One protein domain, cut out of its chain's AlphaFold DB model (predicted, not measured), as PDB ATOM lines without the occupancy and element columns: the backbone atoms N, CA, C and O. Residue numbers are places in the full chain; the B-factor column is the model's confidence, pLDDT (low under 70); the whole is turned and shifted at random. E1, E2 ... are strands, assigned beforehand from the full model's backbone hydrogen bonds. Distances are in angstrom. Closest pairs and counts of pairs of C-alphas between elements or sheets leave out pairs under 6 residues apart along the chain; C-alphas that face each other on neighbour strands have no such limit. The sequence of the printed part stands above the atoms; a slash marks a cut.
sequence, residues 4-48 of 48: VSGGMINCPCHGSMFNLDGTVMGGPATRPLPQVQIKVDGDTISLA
ATOM      1  N   VAL A   4     -26.830  54.103  31.770       89.81
ATOM      2  CA  VAL A   4     -26.910  54.273  33.222       89.81
ATOM      3  C   VAL A   4     -26.692  55.751  33.509       89.81
ATOM      4  O   VAL A   4     -25.627  56.296  33.222       89.81
ATOM      5  N   SER A   5     -27.715  56.422  34.020       88.88
ATOM      6  CA  SER A   5     -27.685  57.861  34.294       88.88
ATOM      7  C   SER A   5     -28.690  58.201  35.387       88.88
ATOM      8  O   SER A   5     -29.652  57.469  35.587       88.88
ATOM      9  N   GLY A   6     -28.446  59.265  36.159       83.88
ATOM     10  CA  GLY A   6     -29.383  59.712  37.203       83.88
ATOM     11  C   GLY A   6     -29.671  58.692  38.316       83.88
ATOM     12  O   GLY A   6     -30.698  58.803  38.973       83.88
ATOM     13  N   GLY A   7     -28.797  57.699  38.522       89.69
ATOM     14  CA  GLY A   7     -29.007  56.633  39.513       89.69
ATOM     15  C   GLY A   7     -29.951  55.513  39.057       89.69
ATOM     16  O   GLY A   7     -30.447  54.765  39.892       89.69
ATOM     17  N   MET A   8     -30.195  55.387  37.753       92.88
ATOM     18  CA  MET A   8     -31.112  54.406  37.169       92.88
ATOM     19  C   MET A   8     -30.547  53.808  35.877       92.88
ATOM     20  O   MET A   8     -29.691  54.393  35.207       92.88
ATOM     21  N   ILE A   9     -31.038  52.622  35.529       95.06
ATOM     22  CA  ILE A   9     -30.734  51.925  34.278       95.06
ATOM     23  C   ILE A   9     -31.868  52.225  33.295       95.06
ATOM     24  O   ILE A   9     -33.033  51.945  33.579       95.06
ATOM     25  N   ASN A  10     -31.534  52.773  32.129       94.56
ATOM     26  CA  ASN A  10     -32.498  53.169  31.107       94.56
ATOM     27  C   ASN A  10     -32.388  52.269  29.876       94.56
ATOM     28  O   ASN A  10     -31.307  52.101  29.309       94.56
ATOM     29  N   CYS A  11     -33.526  51.746  29.420       93.69
ATOM     30  CA  CYS A  11     -33.645  51.054  28.144       93.69
ATOM     31  C   CYS A  11     -33.946  52.076  27.033       93.69
ATOM     32  O   CYS A  11     -35.078  52.565  26.950       93.69
ATOM     33  N   PRO A  12     -32.989  52.385  26.141       90.62
ATOM     34  CA  PRO A  12     -33.182  53.419  25.123       90.62
ATOM     35  C   PRO A  12     -34.157  53.016  24.010       90.62
ATOM     36  O   PRO A  12     -34.562  53.868  23.232       90.62
ATOM     37  N   CYS A  13     -34.555  51.741  23.927       92.12
ATOM     38  CA  CYS A  13     -35.471  51.267  22.889       92.12
ATOM     39  C   CYS A  13     -36.917  51.743  23.111       92.12
ATOM     40  O   CYS A  13     -37.595  52.110  22.157       92.12
ATOM     41  N   HIS A  14     -37.399  51.719  24.360       92.69
ATOM     42  CA  HIS A  14     -38.811  51.989  24.687       92.69
ATOM     43  C   HIS A  14     -38.997  52.822  25.967       92.69
ATOM     44  O   HIS A  14     -40.126  53.031  26.403       92.69
ATOM     45  N   GLY A  15     -37.902  53.259  26.599       91.75
ATOM     46  CA  GLY A  15     -37.937  54.103  27.795       91.75
ATOM     47  C   GLY A  15     -38.256  53.371  29.100       91.75
ATOM     48  O   GLY A  15     -38.667  54.017  30.059       91.75
ATOM     49  N   SER A  16     -38.094  52.044  29.166       95.75
ATOM     50  CA  SER A  16     -38.184  51.328  30.446       95.75
ATOM     51  C   SER A  16     -37.058  51.757  31.383       95.75
ATOM     52  O   SER A  16     -35.913  51.915  30.955       95.75
ATOM     53  N   MET A  17     -37.391  51.898  32.659       95.19
ATOM     54  CA  MET A  17     -36.514  52.396  33.709       95.19
ATOM     55  C   MET A  17     -36.411  51.349  34.809       95.19
ATOM     56  O   MET A  17     -37.427  50.789  35.233       95.19
ATOM     57  N   PHE A  18     -35.198  51.114  35.294       96.62
ATOM     58  CA  PHE A  18     -34.932  50.163  36.367       96.62
ATOM     59  C   PHE A  18     -34.064  50.806  37.446       96.62
ATOM     60  O   PHE A  18     -33.186  51.621  37.149       96.62
ATOM     61  N   ASN A  19     -34.289  50.407  38.693       96.31
ATOM     62  CA  ASN A  19     -33.377  50.717  39.789       96.31
ATOM     63  C   ASN A  19     -32.043  49.977  39.584       96.31
ATOM     64  O   ASN A  19     -31.956  49.025  38.806       96.31
ATOM     65  N   LEU A  20     -30.997  50.383  40.309       94.00
ATOM     66  CA  LEU A  20     -29.664  49.766  40.199       94.00
ATOM     67  C   LEU A  20     -29.624  48.288  40.633       94.00
ATOM     68  O   LEU A  20     -28.691  47.579  40.274       94.00
ATOM     69  N   ASP A  21     -30.634  47.817  41.367       94.44
ATOM     70  CA  ASP A  21     -30.807  46.407  41.737       94.44
ATOM     71  C   ASP A  21     -31.557  45.574  40.673       94.44
ATOM     72  O   ASP A  21     -31.746  44.366  40.843       94.44
ATOM     73  N   GLY A  22     -31.973  46.208  39.572       94.62
ATOM     74  CA  GLY A  22     -32.691  45.594  38.457       94.62
ATOM     75  C   GLY A  22     -34.214  45.567  38.611       94.62
ATOM     76  O   GLY A  22     -34.902  45.087  37.705       94.62
ATOM     77  N   THR A  23     -34.770  46.082  39.712       97.44
ATOM     78  CA  THR A  23     -36.228  46.182  39.883       97.44
ATOM     79  C   THR A  23     -36.837  47.214  38.932       97.44
ATOM     80  O   THR A  23     -36.204  48.208  38.572       97.44
ATOM     81  N   VAL A  24     -38.075  46.971  38.491       96.94
ATOM     82  CA  VAL A  24     -38.793  47.892  37.596       96.94
ATOM     83  C   VAL A  24     -39.080  49.193  38.338       96.94
ATOM     84  O   VAL A  24     -39.738  49.185  39.376       96.94
ATOM     85  N   MET A  25     -38.622  50.307  37.773       95.56
ATOM     86  CA  MET A  25     -38.921  51.653  38.257       95.56
ATOM     87  C   MET A  25     -40.063  52.290  37.452       95.56
ATOM     88  O   MET A  25     -40.896  52.991  38.019       95.56
ATOM     89  N   GLY A  26     -40.135  52.034  36.139       94.56
ATOM     90  CA  GLY A  26     -41.195  52.570  35.285       94.56
ATOM     91  C   GLY A  26     -41.080  52.194  33.806       94.56
ATOM     92  O   GLY A  26     -40.123  51.553  33.373       94.56
ATOM     93  N   GLY A  27     -42.070  52.620  33.018       94.06
ATOM     94  CA  GLY A  27     -42.160  52.334  31.585       94.06
ATOM     95  C   GLY A  27     -42.853  50.999  31.265       94.06
ATOM     96  O   GLY A  27     -43.539  50.436  32.117       94.06
ATOM     97  N   PRO A  28     -42.732  50.495  30.023       96.88
ATOM     98  CA  PRO A  28     -43.522  49.357  29.544       96.88
ATOM     99  C   PRO A  28     -43.061  47.984  30.062       96.88
ATOM    100  O   PRO A  28     -43.788  47.003  29.913       96.88
ATOM    101  N   ALA A  29     -41.861  47.872  30.641       96.38
ATOM    102  CA  ALA A  29     -41.387  46.608  31.200       96.38
ATOM    103  C   ALA A  29     -42.161  46.248  32.477       96.38
ATOM    104  O   ALA A  29     -42.226  47.030  33.416       96.38
ATOM    105  N   THR A  30     -42.699  45.031  32.533       96.25
ATOM    106  CA  THR A  30     -43.455  44.513  33.690       96.25
ATOM    107  C   THR A  30     -42.665  43.508  34.528       96.25
ATOM    108  O   THR A  30     -43.177  42.979  35.513       96.25
ATOM    109  N   ARG A  31     -41.418  43.211  34.139       97.25
ATOM    110  CA  ARG A  31     -40.547  42.229  34.793       97.25
ATOM    111  C   ARG A  31     -39.191  42.857  35.126       97.25
ATOM    112  O   ARG A  31     -38.695  43.634  34.308       97.25
ATOM    113  N   PRO A  32     -38.593  42.512  36.281       96.81
ATOM    114  CA  PRO A  32     -37.258  42.977  36.639       96.81
ATOM    115  C   PRO A  32     -36.199  42.413  35.687       96.81
ATOM    116  O   PRO A  32     -36.417  41.391  35.023       96.81
ATOM    117  N   LEU A  33     -35.043  43.073  35.646       95.44
ATOM    118  CA  LEU A  33     -33.875  42.571  34.932       95.44
ATOM    119  C   LEU A  33     -33.378  41.271  35.586       95.44
ATOM    120  O   LEU A  33     -33.420  41.143  36.814       95.44
ATOM    121  N   PRO A  34     -32.908  40.292  34.795       95.00
ATOM    122  CA  PRO A  34     -32.301  39.092  35.346       95.00
ATOM    123  C   PRO A  34     -31.026  39.456  36.108       95.00
ATOM    124  O   PRO A  34     -30.196  40.225  35.623       95.00
ATOM    125  N   GLN A  35     -30.863  38.876  37.293       94.12
ATOM    126  CA  GLN A  35     -29.644  39.035  38.072       94.12
ATOM    127  C   GLN A  35     -28.572  38.067  37.578       94.12
ATOM    128  O   GLN A  35     -28.852  36.907  37.271       94.12
ATOM    129  N   VAL A  36     -27.337  38.551  37.539       94.94
ATOM    130  CA  VAL A  36     -26.146  37.747  37.268       94.94
ATOM    131  C   VAL A  36     -25.186  37.916  38.433       94.94
ATOM    132  O   VAL A  36     -25.031  39.016  38.965       94.94
ATOM    133  N   GLN A  37     -24.571  36.819  38.859       95.25
ATOM    134  CA  GLN A  37     -23.552  36.879  39.897       95.25
ATOM    135  C   GLN A  37     -22.237  37.373  39.297       95.25
ATOM    136  O   GLN A  37     -21.856  36.984  38.191       95.25
ATOM    137  N   ILE A  38     -21.549  38.231  40.045       95.69
ATOM    138  CA  ILE A  38     -20.236  38.761  39.684       95.69
ATOM    139  C   ILE A  38     -19.229  38.408  40.769       95.69
ATOM    140  O   ILE A  38     -19.565  38.344  41.954       95.69
ATOM    141  N   LYS A  39     -17.987  38.193  40.355       97.31
ATOM    142  CA  LYS A  39     -16.833  37.994  41.223       97.31
ATOM    143  C   LYS A  39     -15.895  39.192  41.086       97.31
ATOM    144  O   LYS A  39     -15.684  39.693  39.982       97.31
ATOM    145  N   VAL A  40     -15.326  39.622  42.211       97.12
ATOM    146  CA  VAL A  40     -14.281  40.652  42.273       97.12
ATOM    147  C   VAL A  40     -12.986  40.001  42.751       97.12
ATOM    148  O   VAL A  40     -12.975  39.362  43.804       97.12
ATOM    149  N   ASP A  41     -11.919  40.140  41.970       96.94
ATOM    150  CA  ASP A  41     -10.575  39.643  42.274       96.94
ATOM    151  C   ASP A  41      -9.563  40.775  42.042       96.94
ATOM    152  O   ASP A  41      -9.235  41.119  40.905       96.94
ATOM    153  N   GLY A  42      -9.145  41.430  43.131       96.25
ATOM    154  CA  GLY A  42      -8.389  42.681  43.055       96.25
ATOM    155  C   GLY A  42      -9.155  43.744  42.261       96.25
ATOM    156  O   GLY A  42     -10.288  44.078  42.604       96.25
ATOM    157  N   ASP A  43      -8.548  44.224  41.176       97.19
ATOM    158  CA  ASP A  43      -9.135  45.215  40.264       97.19
ATOM    159  C   ASP A  43      -9.918  44.583  39.094       97.19
ATOM    160  O   ASP A  43     -10.377  45.283  38.190       97.19
ATOM    161  N   THR A  44     -10.067  43.254  39.078       96.50
ATOM    162  CA  THR A  44     -10.787  42.531  38.020       96.50
ATOM    163  C   THR A  44     -12.209  42.201  38.455       96.50
ATOM    164  O   THR A  44     -12.436  41.637  39.524       96.50
ATOM    165  N   ILE A  45     -13.169  42.500  37.579       96.50
ATOM    166  CA  ILE A  45     -14.575  42.114  37.725       96.50
ATOM    167  C   ILE A  45     -14.904  41.104  36.626       96.50
ATOM    168  O   ILE A  45     -14.702  41.384  35.443       96.50
ATOM    169  N   SER A  46     -15.430  39.943  37.004       96.94
ATOM    170  CA  SER A  46     -15.876  38.904  36.071       96.94
ATOM    171  C   SER A  46     -17.270  38.403  36.430       96.94
ATOM    172  O   SER A  46     -17.728  38.556  37.562       96.94
ATOM    173  N   LEU A  47     -17.946  37.761  35.476       94.94
ATOM    174  CA  LEU A  47     -19.080  36.901  35.814       94.94
ATOM    175  C   LEU A  47     -18.572  35.746  36.693       94.94
ATOM    176  O   LEU A  47     -17.430  35.301  36.519       94.94
ATOM    177  N   ALA A  48     -19.381  35.351  37.678       86.00
ATOM    178  CA  ALA A  48     -19.080  34.231  38.567       86.00
ATOM    179  C   ALA A  48     -19.234  32.877  37.859       86.00
ATOM    180  O   ALA A  48     -20.111  32.769  36.971       86.00
TER     181      ALA A  48
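AT A GLANCE: This is residues 4 to 48 of the 48 residues of the protein "Rieske [2Fe-2S] domain-containing protein" of Nonomuraea jiangxiensis (UniProt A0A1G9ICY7). With little regular structure, the printed part is a looped lobe with two short strands, E1 and E2, joined by a long link to a hairpin, E3 and E4, at the opposite end. The 45 printed residues have no named helix and four strands, in chain order E1, E2, E3, E4; the class is all strand, with 14 residues in named elements. The one sheet, E3 - E4, is antiparallel. The whole is loose, radius of gyration of the C-alphas 12.8 A, spanning 37 by 20 by 16 A.

HOW THE PARTS SIT: Start at E1, residues 8 to 10, and E2, residues 24 to 26: each pairs with no named strand, but residues 17 to 18 pair antiparallel with both. Further on, E3, residues 38 to 41, and E4, residues 44 to 47, form an antiparallel hairpin at 153 degrees; look for N 39 and O 46, 2.8 A apart. E1 is apart from E3 and E4.

IN THESE COORDINATES: Find C-alpha 8 at (-31.112, 54.406, 37.169), where E1 begins. E3 runs 10.0 A; E4 runs 10.3 A to C-alpha 47 at (-19.080, 36.901, 35.814).

THE WHOLE: The farthest C-alphas, Pro 28 and Gly 42, are 38.2 A apart. The printed part has no cut; links E1 to E2 and E2 to E3 are long. No printed residue is under 70 in pLDDT.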